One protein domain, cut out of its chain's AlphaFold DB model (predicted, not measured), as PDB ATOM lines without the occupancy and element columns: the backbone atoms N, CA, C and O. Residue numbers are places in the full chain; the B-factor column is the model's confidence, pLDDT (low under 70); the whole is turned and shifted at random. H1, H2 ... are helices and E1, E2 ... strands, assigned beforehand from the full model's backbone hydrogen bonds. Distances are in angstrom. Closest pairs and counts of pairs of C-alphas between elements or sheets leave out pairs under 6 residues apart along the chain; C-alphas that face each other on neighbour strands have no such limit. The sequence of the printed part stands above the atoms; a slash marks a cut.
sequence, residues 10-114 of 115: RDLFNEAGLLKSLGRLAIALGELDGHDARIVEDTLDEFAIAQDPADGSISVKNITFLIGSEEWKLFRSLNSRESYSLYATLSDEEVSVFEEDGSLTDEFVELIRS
ATOM      1  N   ARG A  10     282.475 219.974 371.756       93.94
ATOM      2  CA  ARG A  10     283.091 220.746 372.844       93.94
ATOM      3  C   ARG A  10     282.077 221.227 373.882       93.94
ATOM      4  O   ARG A  10     282.252 220.987 375.074       93.94
ATOM      5  N   ASP A  11     281.019 221.885 373.430       94.50
ATOM      6  CA  ASP A  11     280.111 222.584 374.335       94.50
ATOM      7  C   ASP A  11     279.134 221.620 375.014       94.50
ATOM      8  O   ASP A  11     278.756 221.859 376.153       94.50
ATOM      9  N   LEU A  12     278.845 220.460 374.408       95.62
ATOM     10  CA  LEU A  12     278.100 219.396 375.092       95.62
ATOM     11  C   LEU A  12     278.848 218.903 376.332       95.62
ATOM     12  O   LEU A  12     278.250 218.782 377.397       95.62
ATOM     13  N   PHE A  13     280.151 218.643 376.214       95.31
ATOM     14  CA  PHE A  13     280.947 218.179 377.349       95.31
ATOM     15  C   PHE A  13     281.148 219.267 378.402       95.31
ATOM     16  O   PHE A  13     281.053 218.985 379.595       95.31
ATOM     17  N   ASN A  14     281.396 220.510 377.983       95.31
ATOM     18  CA  ASN A  14     281.594 221.610 378.923       95.31
ATOM     19  C   ASN A  14     280.312 221.949 379.694       95.31
ATOM     20  O   ASN A  14     280.357 222.028 380.921       95.31
ATOM     21  N   GLU A  15     279.177 222.092 379.006       96.38
ATOM     22  CA  GLU A  15     277.890 222.401 379.639       96.38
ATOM     23  C   GLU A  15     277.429 221.249 380.544       96.38
ATOM     24  O   GLU A  15     277.002 221.497 381.671       96.38
ATOM     25  N   ALA A  16     277.608 219.989 380.125       96.31
ATOM     26  CA  ALA A  16     277.325 218.836 380.983       96.31
ATOM     27  C   ALA A  16     278.207 218.815 382.243       96.31
ATOM     28  O   ALA A  16     277.710 218.517 383.328       96.31
ATOM     29  N   GLY A  17     279.494 219.155 382.116       96.69
ATOM     30  CA  GLY A  17     280.411 219.267 383.252       96.69
ATOM     31  C   GLY A  17     279.968 220.333 384.254       96.69
ATOM     32  O   GLY A  17     279.889 220.050 385.445       96.69
ATOM     33  N   LEU A  18     279.604 221.528 383.773       97.56
ATOM     34  CA  LEU A  18     279.083 222.611 384.614       97.56
ATOM     35  C   LEU A  18     277.813 222.184 385.368       97.56
ATOM     36  O   LEU A  18     277.744 222.328 386.586       97.56
ATOM     37  N   LEU A  19     276.823 221.634 384.658       97.38
ATOM     38  CA  LEU A  19     275.553 221.223 385.265       97.38
ATOM     39  C   LEU A  19     275.734 220.077 386.268       97.38
ATOM     40  O   LEU A  19     275.090 220.072 387.316       97.38
ATOM     41  N   LYS A  20     276.639 219.133 385.984       97.31
ATOM     42  CA  LYS A  20     276.995 218.065 386.924       97.31
ATOM     43  C   LYS A  20     277.583 218.639 388.215       97.31
ATOM     44  O   LYS A  20     277.154 218.231 389.292       97.31
ATOM     45  N   SER A  21     278.533 219.570 388.121       97.75
ATOM     46  CA  SER A  21     279.140 220.185 389.306       97.75
ATOM     47  C   SER A  21     278.134 221.012 390.109       97.75
ATOM     48  O   SER A  21     278.119 220.917 391.332       97.75
ATOM     49  N   LEU A  22     277.242 221.759 389.450       97.69
ATOM     50  CA  LEU A  22     276.167 222.494 390.131       97.69
ATOM     51  C   LEU A  22     275.191 221.559 390.854       97.69
ATOM     52  O   LEU A  22     274.841 221.804 392.006       97.69
ATOM     53  N   GLY A  23     274.793 220.455 390.216       97.06
ATOM     54  CA  GLY A  23     273.966 219.437 390.862       97.06
ATOM     55  C   GLY A  23     274.663 218.805 392.069       97.06
ATOM     56  O   GLY A  23     274.039 218.603 393.109       97.06
ATOM     57  N   ARG A  24     275.974 218.544 391.968       97.94
ATOM     58  CA  ARG A  24     276.771 218.056 393.099       97.94
ATOM     59  C   ARG A  24     276.823 219.073 394.240       97.94
ATOM     60  O   ARG A  24     276.706 218.653 395.387       97.94
ATOM     61  N   LEU A  25     276.939 220.368 393.937       98.12
ATOM     62  CA  LEU A  25     276.959 221.435 394.946       98.12
ATOM     63  C   LEU A  25     275.636 221.478 395.704       98.12
ATOM     64  O   LEU A  25     275.641 221.453 396.927       98.12
ATOM     65  N   ALA A  26     274.511 221.457 394.986       97.25
ATOM     66  CA  ALA A  26     273.186 221.456 395.600       97.25
ATOM     67  C   ALA A  26     272.992 220.278 396.574       97.25
ATOM     68  O   ALA A  26     272.463 220.463 397.667       97.25
ATOM     69  N   ILE A  27     273.463 219.078 396.205       97.44
ATOM     70  CA  ILE A  27     273.423 217.899 397.084       97.44
ATOM     71  C   ILE A  27     274.330 218.099 398.303       97.44
ATOM     72  O   ILE A  27     273.882 217.885 399.423       97.44
ATOM     73  N   ALA A  28     275.579 218.523 398.094       97.56
ATOM     74  CA  ALA A  28     276.553 218.680 399.172       97.56
ATOM     75  C   ALA A  28     276.106 219.713 400.219       97.56
ATOM     76  O   ALA A  28     276.263 219.468 401.410       97.56
ATOM     77  N   LEU A  29     275.493 220.822 399.791       96.94
ATOM     78  CA  LEU A  29     274.892 221.806 400.701       96.94
ATOM     79  C   LEU A  29     273.677 221.231 401.448       96.94
ATOM     80  O   LEU A  29     273.458 221.534 402.610       96.94
ATOM     81  N   GLY A  30     272.891 220.354 400.821       96.56
ATOM     82  CA  GLY A  30     271.791 219.666 401.509       96.56
ATOM     83  C   GLY A  30     272.245 218.639 402.558       96.56
ATOM     84  O   GLY A  30     271.468 218.295 403.446       96.56
ATOM     85  N   GLU A  31     273.475 218.131 402.448       96.81
ATOM     86  CA  GLU A  31     274.070 217.141 403.360       96.81
ATOM     87  C   GLU A  31     274.926 217.778 404.469       96.81
ATOM     88  O   GLU A  31     275.227 217.119 405.467       96.81
ATOM     89  N   LEU A  32     275.345 219.034 404.295       95.94
ATOM     90  CA  LEU A  32     276.256 219.730 405.196       95.94
ATOM     91  C   LEU A  32     275.491 220.658 406.143       95.94
ATOM     92  O   LEU A  32     274.870 221.625 405.726       95.94
ATOM     93  N   ASP A  33     275.613 220.428 407.447       95.62
ATOM     94  CA  ASP A  33     275.017 221.319 408.441       95.62
ATOM     95  C   ASP A  33     275.902 222.541 408.760       95.62
ATOM     96  O   ASP A  33     277.143 222.495 408.706       95.62
ATOM     97  N   GLY A  34     275.237 223.619 409.194       95.81
ATOM     98  CA  GLY A  34     275.863 224.780 409.831       95.81
ATOM     99  C   GLY A  34     276.619 225.710 408.883       95.81
ATOM    100  O   GLY A  34     277.663 226.216 409.278       95.81
ATOM    101  N   HIS A  35     276.129 225.905 407.657       97.38
ATOM    102  CA  HIS A  35     276.638 226.888 406.694       97.38
ATOM    103  C   HIS A  35     275.549 227.899 406.303       97.38
ATOM    104  O   HIS A  35     274.364 227.620 406.482       97.38
ATOM    105  N   ASP A  36     275.936 229.014 405.680       97.06
ATOM    106  CA  ASP A  36     275.009 230.044 405.176       97.06
ATOM    107  C   ASP A  36     274.984 230.136 403.634       97.06
ATOM    108  O   ASP A  36     274.558 231.126 403.039       97.06
ATOM    109  N   ALA A  37     275.467 229.094 402.951       98.06
ATOM    110  CA  ALA A  37     275.403 228.988 401.495       98.06
ATOM    111  C   ALA A  37     274.067 228.428 400.980       98.06
ATOM    112  O   ALA A  37     273.551 227.444 401.513       98.06
ATOM    113  N   ARG A  38     273.527 229.002 399.897       97.31
ATOM    114  CA  ARG A  38     272.303 228.508 399.243       97.31
ATOM    115  C   ARG A  38     272.197 228.886 397.770       97.31
ATOM    116  O   ARG A  38     272.605 229.967 397.356       97.31
ATOM    117  N   ILE A  39     271.563 228.006 397.000       97.62
ATOM    118  CA  ILE A  39     271.006 228.334 395.683       97.62
ATOM    119  C   ILE A  39     269.579 228.839 395.911       97.62
ATOM    120  O   ILE A  39     268.820 228.205 396.643       97.62
ATOM    121  N   VAL A  40     269.232 229.999 395.355       97.19
ATOM    122  CA  VAL A  40     267.945 230.659 395.636       97.19
ATOM    123  C   VAL A  40     266.791 230.017 394.866       97.19
ATOM    124  O   VAL A  40     265.667 229.977 395.362       97.19
ATOM    125  N   GLU A  41     267.042 229.544 393.649       95.69
ATOM    126  CA  GLU A  41     266.005 229.036 392.760       95.69
ATOM    127  C   GLU A  41     265.733 227.542 392.971       95.69
ATOM    128  O   GLU A  41     266.589 226.696 392.722       95.69
ATOM    129  N   ASP A  42     264.489 227.210 393.326       88.38
ATOM    130  CA  ASP A  42     264.029 225.818 393.425       88.38
ATOM    131  C   ASP A  42     263.674 225.206 392.059       88.38
ATOM    132  O   ASP A  42     263.753 223.992 391.860       88.38
ATOM    133  N   THR A  43     263.223 226.035 391.109       93.12
ATOM    134  CA  THR A  43     262.751 225.589 389.788       93.12
ATOM    135  C   THR A  43     263.111 226.592 388.699       93.12
ATOM    136  O   THR A  43     263.055 227.801 388.914       93.12
ATOM    137  N   LEU A  44     263.462 226.076 387.519       94.06
ATOM    138  CA  LEU A  44     263.817 226.852 386.331       94.06
ATOM    139  C   LEU A  44     263.268 226.162 385.079       94.06
ATOM    140  O   LEU A  44     263.293 224.934 384.989       94.06
ATOM    141  N   ASP A  45     262.834 226.947 384.092       95.25
ATOM    142  CA  ASP A  45     262.386 226.425 382.790       95.25
ATOM    143  C   ASP A  45     263.561 225.944 381.919       95.25
ATOM    144  O   ASP A  45     263.430 225.017 381.118       95.25
ATOM    145  N   GLU A  46     264.724 226.581 382.065       95.62
ATOM    146  CA  GLU A  46     265.969 226.230 381.384       95.62
ATOM    147  C   GLU A  46     267.186 226.653 382.215       95.62
ATOM    148  O   GLU A  46     267.095 227.548 383.054       95.62
ATOM    149  N   PHE A  47     268.354 226.067 381.946       96.75
ATOM    150  CA  PHE A  47     269.626 226.572 382.467       96.75
ATOM    151  C   PHE A  47     270.237 227.549 381.457       96.75
ATOM    152  O   PHE A  47     270.729 227.148 380.397       96.75
ATOM    153  N   ALA A  48     270.221 228.843 381.777       96.25
ATOM    154  CA  ALA A  48     270.710 229.910 380.910       96.25
ATOM    155  C   ALA A  48     272.247 229.988 380.937       96.25
ATOM    156  O   ALA A  48     272.837 230.897 381.524       96.25
ATOM    157  N   ILE A  49     272.910 229.016 380.306       96.06
ATOM    158  CA  ILE A  49     274.374 228.959 380.257       96.06
ATOM    159  C   ILE A  49     274.927 230.066 379.353       96.06
ATOM    160  O   ILE A  49     274.497 230.236 378.207       96.06
ATOM    161  N   ALA A  50     275.917 230.798 379.863       95.31
ATOM    162  CA  ALA A  50     276.660 231.805 379.122       95.31
ATOM    163  C   ALA A  50     278.167 231.631 379.305       95.31
ATOM    164  O   ALA A  50     278.631 231.229 380.373       95.31
ATOM    165  N   GLN A  51     278.903 231.993 378.256       95.12
ATOM    166  CA  GLN A  51     280.354 232.058 378.241       95.12
ATOM    167  C   GLN A  51     280.818 233.482 378.540       95.12
ATOM    168  O   GLN A  51     280.246 234.446 378.024       95.12
ATOM    169  N   ASP A  52     281.841 233.601 379.371       93.25
ATOM    170  CA  ASP A  52     282.543 234.845 379.623       93.25
ATOM    171  C   ASP A  52     283.484 235.151 378.440       93.25
ATOM    172  O   ASP A  52     284.287 234.297 378.055       93.25
ATOM    173  N   PRO A  53     283.379 236.327 377.800       91.62
ATOM    174  CA  PRO A  53     284.213 236.662 376.651       91.62
ATOM    175  C   PRO A  53     285.680 236.936 377.014       91.62
ATOM    176  O   PRO A  53     286.512 236.940 376.108       91.62
ATOM    177  N   ALA A  54     286.000 237.197 378.288       92.56
ATOM    178  CA  ALA A  54     287.362 237.520 378.707       92.56
ATOM    179  C   ALA A  54     288.247 236.270 378.812       92.56
ATOM    180  O   ALA A  54     289.382 236.282 378.336       92.56
ATOM    181  N   ASP A  55     287.720 235.191 379.394       92.56
ATOM    182  CA  ASP A  55     288.478 233.968 379.699       92.56
ATOM    183  C   ASP A  55     287.872 232.682 379.099       92.56
ATOM    184  O   ASP A  55     288.500 231.622 379.100       92.56
ATOM    185  N   GLY A  56     286.665 232.759 378.533       93.00
ATOM    186  CA  GLY A  56     285.955 231.622 377.959       93.00
ATOM    187  C   GLY A  56     285.261 230.715 378.980       93.00
ATOM    188  O   GLY A  56     284.639 229.734 378.560       93.00
ATOM    189  N   SER A  57     285.333 231.010 380.279       95.88
ATOM    190  CA  SER A  57     284.630 230.279 381.335       95.88
ATOM    191  C   SER A  57     283.118 230.279 381.117       95.88
ATOM    192  O   SER A  57     282.567 231.132 380.424       95.88
ATOM    193  N   ILE A  58     282.422 229.299 381.687       96.69
ATOM    194  CA  ILE A  58     280.971 229.155 381.558       96.69
ATOM    195  C   ILE A  58     280.285 229.177 382.921       96.69
ATOM    196  O   ILE A  58     280.811 228.665 383.906       96.69
ATOM    197  N   SER A  59     279.093 229.766 382.968       97.50
ATOM    198  CA  SER A  59     278.249 229.896 384.167       97.50
ATOM    199  C   SER A  59     276.770 229.799 383.792       97.50
ATOM    200  O   SER A  59     276.411 230.072 382.643       97.50
ATOM    201  N   VAL A  60     275.910 229.435 384.745       97.44
ATOM    202  CA  VAL A  60     274.448 229.489 384.580       97.44
ATOM    203  C   VAL A  60     273.955 230.842 385.092       97.44
ATOM    204  O   VAL A  60     274.078 231.131 386.273       97.44
ATOM    205  N   LYS A  61     273.434 231.699 384.208       95.88
ATOM    206  CA  LYS A  61     273.114 233.106 384.529       95.88
ATOM    207  C   LYS A  61     271.805 233.319 385.277       95.88
ATOM    208  O   LYS A  61     271.568 234.419 385.753       95.88
ATOM    209  N   ASN A  62     270.950 232.308 385.319       96.12
ATOM    210  CA  ASN A  62     269.665 232.340 386.011       96.12
ATOM    211  C   ASN A  62     269.664 231.449 387.261       96.12
ATOM    212  O   ASN A  62     268.624 230.907 387.614       96.12
ATOM    213  N   ILE A  63     270.835 231.273 387.874       97.12
ATOM    214  CA  ILE A  63     271.006 230.677 389.196       97.12
ATOM    215  C   ILE A  63     271.713 231.715 390.061       97.12
ATOM    216  O   ILE A  63     272.808 232.160 389.711       97.12
ATOM    217  N   THR A  64     271.094 232.062 391.180       98.12
ATOM    218  CA  THR A  64     271.650 232.936 392.204       98.12
ATOM    219  C   THR A  64     272.233 232.059 393.302       98.12
ATOM    220  O   THR A  64     271.516 231.291 393.949       98.12
ATOM    221  N   PHE A  65     273.541 232.165 393.514       98.44
ATOM    222  CA  PHE A  65     274.226 231.493 394.609       98.44
ATOM    223  C   PHE A  65     274.627 232.525 395.656       98.44
ATOM    224  O   PHE A  65     275.318 233.495 395.347       98.44
ATOM    225  N   LEU A  66     274.154 232.330 396.882       98.31
ATOM    226  CA  LEU A  66     274.420 233.217 398.004       98.31
ATOM    227  C   LEU A  66     275.280 232.510 399.043       98.31
ATOM    228  O   LEU A  66     275.057 231.331 399.312       98.31
ATOM    229  N   ILE A  67     276.195 233.254 399.658       97.75
ATOM    230  CA  ILE A  67     276.836 232.903 400.928       97.75
ATOM    231  C   ILE A  67     276.517 234.050 401.888       97.75
ATOM    232  O   ILE A  67     276.949 235.186 401.679       97.75
ATOM    233  N   GLY A  68     275.656 233.785 402.868       96.25
ATOM    234  CA  GLY A  68     274.997 234.823 403.654       96.25
ATOM    235  C   GLY A  68     274.178 235.782 402.795       96.25
ATOM    236  O   GLY A  68     273.219 235.375 402.130       96.25
ATOM    237  N   SER A  69     274.522 237.072 402.821       96.00
ATOM    238  CA  SER A  69     273.865 238.092 401.990       96.00
ATOM    239  C   SER A  69     274.578 238.386 400.671       96.00
ATOM    240  O   SER A  69     274.057 239.175 399.884       96.00
ATOM    241  N   GLU A  70     275.749 237.792 400.427       97.38
ATOM    242  CA  GLU A  70     276.588 238.100 399.268       97.38
ATOM    243  C   GLU A  70     276.297 237.158 398.100       97.38
ATOM    244  O   GLU A  70     276.157 235.948 398.289       97.38
ATOM    245  N   GLU A  71     276.232 237.706 396.886       97.69
ATOM    246  CA  GLU A  71     276.016 236.938 395.657       97.69
ATOM    247  C   GLU A  71     277.346 236.518 395.033       97.69
ATOM    248  O   GLU A  71     278.119 237.344 394.549       97.69
ATOM    249  N   TRP A  72     277.587 235.211 395.009       98.00
ATOM    250  CA  TRP A  72     278.799 234.604 394.475       98.00
ATOM    251  C   TRP A  72     278.543 234.042 393.077       98.00
ATOM    252  O   TRP A  72     277.602 233.280 392.843       98.00
ATOM    253  N   LYS A  73     279.420 234.361 392.120       97.81
ATOM    254  CA  LYS A  73     279.361 233.787 390.769       97.81
ATOM    255  C   LYS A  73     279.931 232.373 390.801       97.81
ATOM    256  O   LYS A  73     281.097 232.180 391.131       97.81
ATOM    257  N   LEU A  74     279.135 231.403 390.360       98.38
ATOM    258  CA  LEU A  74     279.596 230.039 390.104       98.38
ATOM    259  C   LEU A  74     279.988 229.870 388.637       98.38
ATOM    260  O   LEU A  74     279.208 230.189 387.731       98.38
ATOM    261  N   PHE A  75     281.185 229.347 388.384       97.88
ATOM    262  CA  PHE A  75     281.664 229.143 387.021       97.88
ATOM    263  C   PHE A  75     282.627 227.962 386.884       97.88
ATOM    264  O   PHE A  75     283.142 227.412 387.854       97.88
ATOM    265  N   ARG A  76     282.859 227.567 385.633       96.31
ATOM    266  CA  ARG A  76     283.799 226.517 385.239       96.31
ATOM    267  C   ARG A  76     284.647 226.978 384.064       96.31
ATOM    268  O   ARG A  76     284.113 227.492 383.080       96.31
ATOM    269  N   SER A  77     285.947 226.709 384.113       94.38
ATOM    270  CA  SER A  77     286.860 226.941 382.990       94.38
ATOM    271  C   SER A  77     286.536 226.046 381.789       94.38
ATOM    272  O   SER A  77     286.246 224.851 381.924       94.38
ATOM    273  N   LEU A  78     286.616 226.610 380.582       91.12
ATOM    274  CA  LEU A  78     286.360 225.866 379.351       91.12
ATOM    275  C   LEU A  78     287.398 224.755 379.151       91.12
ATOM    276  O   LEU A  78     288.594 224.966 379.328       91.12
ATOM    277  N   ASN A  79     286.952 223.585 378.696       89.44
ATOM    278  CA  ASN A  79     287.794 222.421 378.398       89.44
ATOM    279  C   ASN A  79     288.562 221.854 379.602       89.44
ATOM    280  O   ASN A  79     289.521 221.102 379.407       89.44
ATOM    281  N   SER A  80     288.143 222.165 380.833       88.94
ATOM    282  CA  SER A  80     288.700 221.502 382.011       88.94
ATOM    283  C   SER A  80     288.476 219.986 381.924       88.94
ATOM    284  O   SER A  80     287.387 219.517 381.570       88.94
ATOM    285  N   ARG A  81     289.539 219.231 382.227       88.62
ATOM    286  CA  ARG A  81     289.556 217.758 382.236       88.62
ATOM    287  C   ARG A  81     289.210 217.168 383.600       88.62
ATOM    288  O   ARG A  81     289.029 215.959 383.696       88.62
ATOM    289  N   GLU A  82     289.122 218.008 384.622       90.12
ATOM    290  CA  GLU A  82     288.778 217.602 385.979       90.12
ATOM    291  C   GLU A  82     287.301 217.223 386.074       90.12
ATOM    292  O   GLU A  82     286.429 217.835 385.438       90.12
ATOM    293  N   SER A  83     287.031 216.208 386.896       88.81
ATOM    294  CA  SER A  83     285.698 215.633 387.088       88.81
ATOM    295  C   SER A  83     284.693 216.612 387.697       88.81
ATOM    296  O   SER A  83     283.502 216.493 387.388       88.81
ATOM    297  N   TYR A  84     285.173 217.542 388.534       89.94
ATOM    298  CA  TYR A  84     284.384 218.512 389.297       89.94
ATOM    299  C   TYR A  84     285.065 219.889 389.369       89.94
ATOM    300  O   TYR A  84     285.265 220.443 390.437       89.94
ATOM    301  N   SER A  85     285.400 220.491 388.229       92.75
ATOM    302  CA  SER A  85     285.909 221.869 388.222       92.75
ATOM    303  C   SER A  85     284.768 222.880 388.310       92.75
ATOM    304  O   SER A  85     284.114 223.185 387.308       92.75
ATOM    305  N   LEU A  86     284.500 223.367 389.517       98.12
ATOM    306  CA  LEU A  86     283.595 224.480 389.784       98.12
ATOM    307  C   LEU A  86     284.295 225.447 390.732       98.12
ATOM    308  O   LEU A  86     284.898 225.019 391.710       98.12
ATOM    309  N   TYR A  87     284.178 226.732 390.436       98.31
ATOM    310  CA  TYR A  87     284.751 227.816 391.218       98.31
ATOM    311  C   TYR A  87     283.640 228.762 391.660       98.31
ATOM    312  O   TYR A  87     282.681 228.989 390.912       98.31
ATOM    313  N   ALA A  88     283.783 229.306 392.863       98.25
ATOM    314  CA  ALA A  88     282.979 230.404 393.376       98.25
ATOM    315  C   ALA A  88     283.838 231.671 393.393       98.25
ATOM    316  O   ALA A  88     284.990 231.623 393.815       98.25
ATOM    317  N   THR A  89     283.293 232.798 392.933       97.62
ATOM    318  CA  THR A  89     284.005 234.080 392.977       97.62
ATOM    319  C   THR A  89     283.122 235.240 393.414       97.62
ATOM    320  O   THR A  89     281.955 235.332 393.018       97.62
ATOM    321  N   LEU A  90     283.712 236.133 394.208       96.62
ATOM    322  CA  LEU A  90     283.150 237.414 394.611       96.62
ATOM    323  C   LEU A  90     284.242 238.483 394.488       96.62
ATOM    324  O   LEU A  90     285.265 238.436 395.167       96.62
ATOM    325  N   SER A  91     284.005 239.483 393.637       91.50
ATOM    326  CA  SER A  91     284.982 240.534 393.309       91.50
ATOM    327  C   SER A  91     286.291 239.969 392.733       91.50
ATOM    328  O   SER A  91     286.317 239.639 391.552       91.50
ATOM    329  N   ASP A  92     287.341 239.849 393.550       89.62
ATOM    330  CA  ASP A  92     288.672 239.359 393.159       89.62
ATOM    331  C   ASP A  92     289.049 238.047 393.874       89.62
ATOM    332  O   ASP A  92     290.140 237.514 393.668       89.62
ATOM    333  N   GLU A  93     288.169 237.538 394.738       93.94
ATOM    334  CA  GLU A  93     288.362 236.272 395.439       93.94
ATOM    335  C   GLU A  93     287.786 235.134 394.599       93.94
ATOM    336  O   GLU A  93     286.658 235.221 394.112       93.94
ATOM    337  N   GLU A  94     288.565 234.074 394.414       96.56
ATOM    338  CA  GLU A  94     288.183 232.869 393.682       96.56
ATOM    339  C   GLU A  94     288.556 231.652 394.525       96.56
ATOM    340  O   GLU A  94     289.708 231.512 394.929       96.56
ATOM    341  N   VAL A  95     287.584 230.774 394.770       97.69
ATOM    342  CA  VAL A  95     287.747 229.564 395.584       97.69
ATOM    343  C   VAL A  95     287.295 228.346 394.783       97.69
ATOM    344  O   VAL A  95     286.222 228.354 394.168       97.69
ATOM    345  N   SER A  96     288.105 227.284 394.790       97.75
ATOM    346  CA  SER A  96     287.707 225.996 394.208       97.75
ATOM    347  C   SER A  96     286.662 225.332 395.093       97.75
ATOM    348  O   SER A  96     286.870 225.175 396.292       97.75
ATOM    349  N   VAL A  97     285.545 224.904 394.508       98.38
ATOM    350  CA  VAL A  97     284.420 224.333 395.261       98.38
ATOM    351  C   VAL A  97     284.657 222.865 395.610       98.38
ATOM    352  O   VAL A  97     284.239 222.422 396.677       98.38
ATOM    353  N   PHE A  98     285.306 222.102 394.725       98.38
ATOM    354  CA  PHE A  98     285.447 220.652 394.878       98.38
ATOM    355  C   PHE A  98     286.882 220.153 394.767       98.38
ATOM    356  O   PHE A  98     287.696 220.694 394.019       98.38
ATOM    357  N   GLU A  99     287.117 219.037 395.448       97.19
ATOM    358  CA  GLU A  99     288.213 218.109 395.194       97.19
ATOM    359  C   GLU A  99     287.921 217.231 393.960       97.19
ATOM    360  O   GLU A  99     286.798 217.166 393.443       97.19
ATOM    361  N   GLU A 100     288.920 216.478 393.491       93.44
ATOM    362  CA  GLU A 100     288.779 215.605 392.314       93.44
ATOM    363  C   GLU A 100     287.676 214.535 392.456       93.44
ATOM    364  O   GLU A 100     287.084 214.111 391.454       93.44
ATOM    365  N   ASP A 101     287.387 214.102 393.686       94.75
ATOM    366  CA  ASP A 101     286.361 213.104 393.999       94.75
ATOM    367  C   ASP A 101     284.944 213.699 394.134       94.75
ATOM    368  O   ASP A 101     283.959 212.955 394.195       94.75
ATOM    369  N   GLY A 102     284.821 215.030 394.101       95.00
ATOM    370  CA  GLY A 102     283.562 215.755 394.255       95.00
ATOM    371  C   GLY A 102     283.140 215.984 395.707       95.00
ATOM    372  O   GLY A 102     281.976 216.327 395.946       95.00
ATOM    373  N   SER A 103     284.024 215.765 396.681       97.56
ATOM    374  CA  SER A 103     283.893 216.351 398.019       97.56
ATOM    375  C   SER A 103     284.178 217.856 397.972       97.56
ATOM    376  O   SER A 103     284.834 218.331 397.046       97.56
ATOM    377  N   LEU A 104     283.606 218.622 398.908       98.31
ATOM    378  CA  LEU A 104     283.891 220.057 399.012       98.31
ATOM    379  C   LEU A 104     285.324 220.254 399.509       98.31
ATOM    380  O   LEU A 104     285.760 219.508 400.385       98.31
ATOM    381  N   THR A 105     286.023 221.255 398.980       98.38
ATOM    382  CA  THR A 105     287.341 221.638 399.506       98.38
ATOM    383  C   THR A 105     287.204 222.213 400.918       98.38
ATOM    384  O   THR A 105     286.183 222.824 401.255       98.38
ATOM    385  N   ASP A 106     288.243 222.065 401.741       98.06
ATOM    386  CA  ASP A 106     288.266 222.658 403.085       98.06
ATOM    387  C   ASP A 106     288.131 224.191 403.024       98.06
ATOM    388  O   ASP A 106     287.372 224.774 403.792       98.06
ATOM    389  N   GLU A 107     288.790 224.832 402.052       97.94
ATOM    390  CA  GLU A 107     288.717 226.282 401.816       97.94
ATOM    391  C   GLU A 107     287.278 226.745 401.545       97.94
ATOM    392  O   GLU A 107     286.800 227.711 402.143       97.94
ATOM    393  N   PHE A 108     286.541 226.023 400.697       98.25
ATOM    394  CA  PHE A 108     285.147 226.356 400.421       98.25
ATOM    395  C   PHE A 108     284.243 226.106 401.632       98.25
ATOM    396  O   PHE A 108     283.327 226.888 401.886       98.25
ATOM    397  N   VAL A 109     284.496 225.046 402.408       98.19
ATOM    398  CA  VAL A 109     283.755 224.770 403.651       98.19
ATOM    399  C   VAL A 109     283.988 225.865 404.694       98.19
ATOM    400  O   VAL A 109     283.037 226.281 405.359       98.19
ATOM    401  N   GLU A 110     285.220 226.344 404.846       97.69
ATOM    402  CA  GLU A 110     285.540 227.475 405.720       97.69
ATOM    403  C   GLU A 110     284.823 228.747 405.263       97.69
ATOM    404  O   GLU A 110     284.193 229.424 406.082       97.69
ATOM    405  N   LEU A 111     284.829 229.027 403.956       97.00
ATOM    406  CA  LEU A 111     284.155 230.183 403.369       97.00
ATOM    407  C   LEU A 111     282.656 230.204 403.707       97.00
ATOM    408  O   LEU A 111     282.155 231.188 404.247       97.00
ATOM    409  N   ILE A 112     281.935 229.110 403.444       97.56
ATOM    410  CA  ILE A 112     280.472 229.061 403.627       97.56
ATOM    411  C   ILE A 112     280.021 229.024 405.095       97.56
ATOM    412  O   ILE A 112     278.830 229.165 405.371       97.56
ATOM    413  N   ARG A 113     280.953 228.813 406.033       97.31
ATOM    414  CA  ARG A 113     280.713 228.796 407.488       97.31
ATOM    415  C   ARG A 113     281.162 230.065 408.204       97.31
ATOM    416  O   ARG A 113     280.926 230.196 409.401       97.31
ATOM    417  N   SER A 114     281.851 230.959 407.502       91.06
ATOM    418  CA  SER A 114     282.408 232.187 408.081       91.06
ATOM    419  C   SER A 114     281.411 233.353 408.142       91.06
ATOM    420  O   SER A 114     281.762 234.414 408.661       91.06
TER     421      SER A 114
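Overview. This is residues 10 to 114 of the 115 residues of an uncharacterized protein of Acidobacteria bacterium (UniProt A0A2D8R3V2). A twisted sheet of five strands, E1 E4 E5 E6 E7, bends round two helices: the long H1 runs slantwise over E1 and E5, and the short H2 spans from edge strand E7 toward E1 and E4. A small hairpin, E2 and E3, sits by the first half of H1, next to the end of E5. The printed part has 105 residues, in the order H1 E1 E2 E3 E4 E5 E6 E7 H2, and the class is mixed, helices and strands. Both sheets are antiparallel. The whole is compact, with a radius of gyration of the C-alphas of 12.9 A and spans of 38 by 29 by 26 A.

Arrangement. H1, residues 10 to 31, leads by a tight link to E1, residues 37 to 39; their closest C-alphas, those of Ala 26 and Ile 39, are 7.2 A apart. E2, residues 49 to 51, and E3, residues 58 to 60, form a hairpin, with N 50 and O 59 2.9 A apart. The closest C-alphas of H1 and E3 are those of Leu 18 and Ser 59, at 7.3 A. E4, residues 65 to 67, is antiparallel to E1, with N 38 and O 66 at 2.8 A. E5, residues 70 to 75, has staggered pairing: residues 70 to 72 pair with E4, where N 72 and O 65 are 2.9 A apart, and residues 73 to 75 with E6, residues 87 to 90, where N 73 and O 89 are 2.9 A apart. The closest C-alphas of E3 and E5, those of Ser 59 and Phe 75, are 4.5 A apart. E7, residues 93 to 96, forms a hairpin with E6, with N 88 and O 95 at 2.9 A. E4 E5 E6 E7 are a meander, each strand the antiparallel neighbour of the one before. H2, residues 106 to 113, and H1 are on one face of the five-stranded sheet, two layers, at heights of 8.5 A and 9.0 A over the sheet; H1 and H2 are apart. The closest C-alphas of E7 and H2 are those of Val 95 and Phe 108, at 6.4 A. In H1 and H2 every O i to N i+4 pair is within hydrogen-bond range.

Along the chain. H1 begins at C-alpha 10, (283.091, 220.746, 372.844), and is 32.0 A long. E5, the longest strand, measures 16.0 A and ends at C-alpha 75, (281.664, 229.143, 387.021). E1 measures 7.3 A, E2 7.0 A, E3 7.2 A, E4 7.0 A, E6 10.3 A and E7 10.4 A. H2, 10.7 A long, ends at C-alpha 113, (280.713, 228.796, 407.488).

Size, cuts and confidence. The two C-alphas farthest apart, those of Arg 10 and Gly 34, are 37.9 A apart. The printed part has no cut, and the link from E5 to E6, 11 residues, is long. The mean pLDDT of the printed part is 95.8, and no printed residue is under 70.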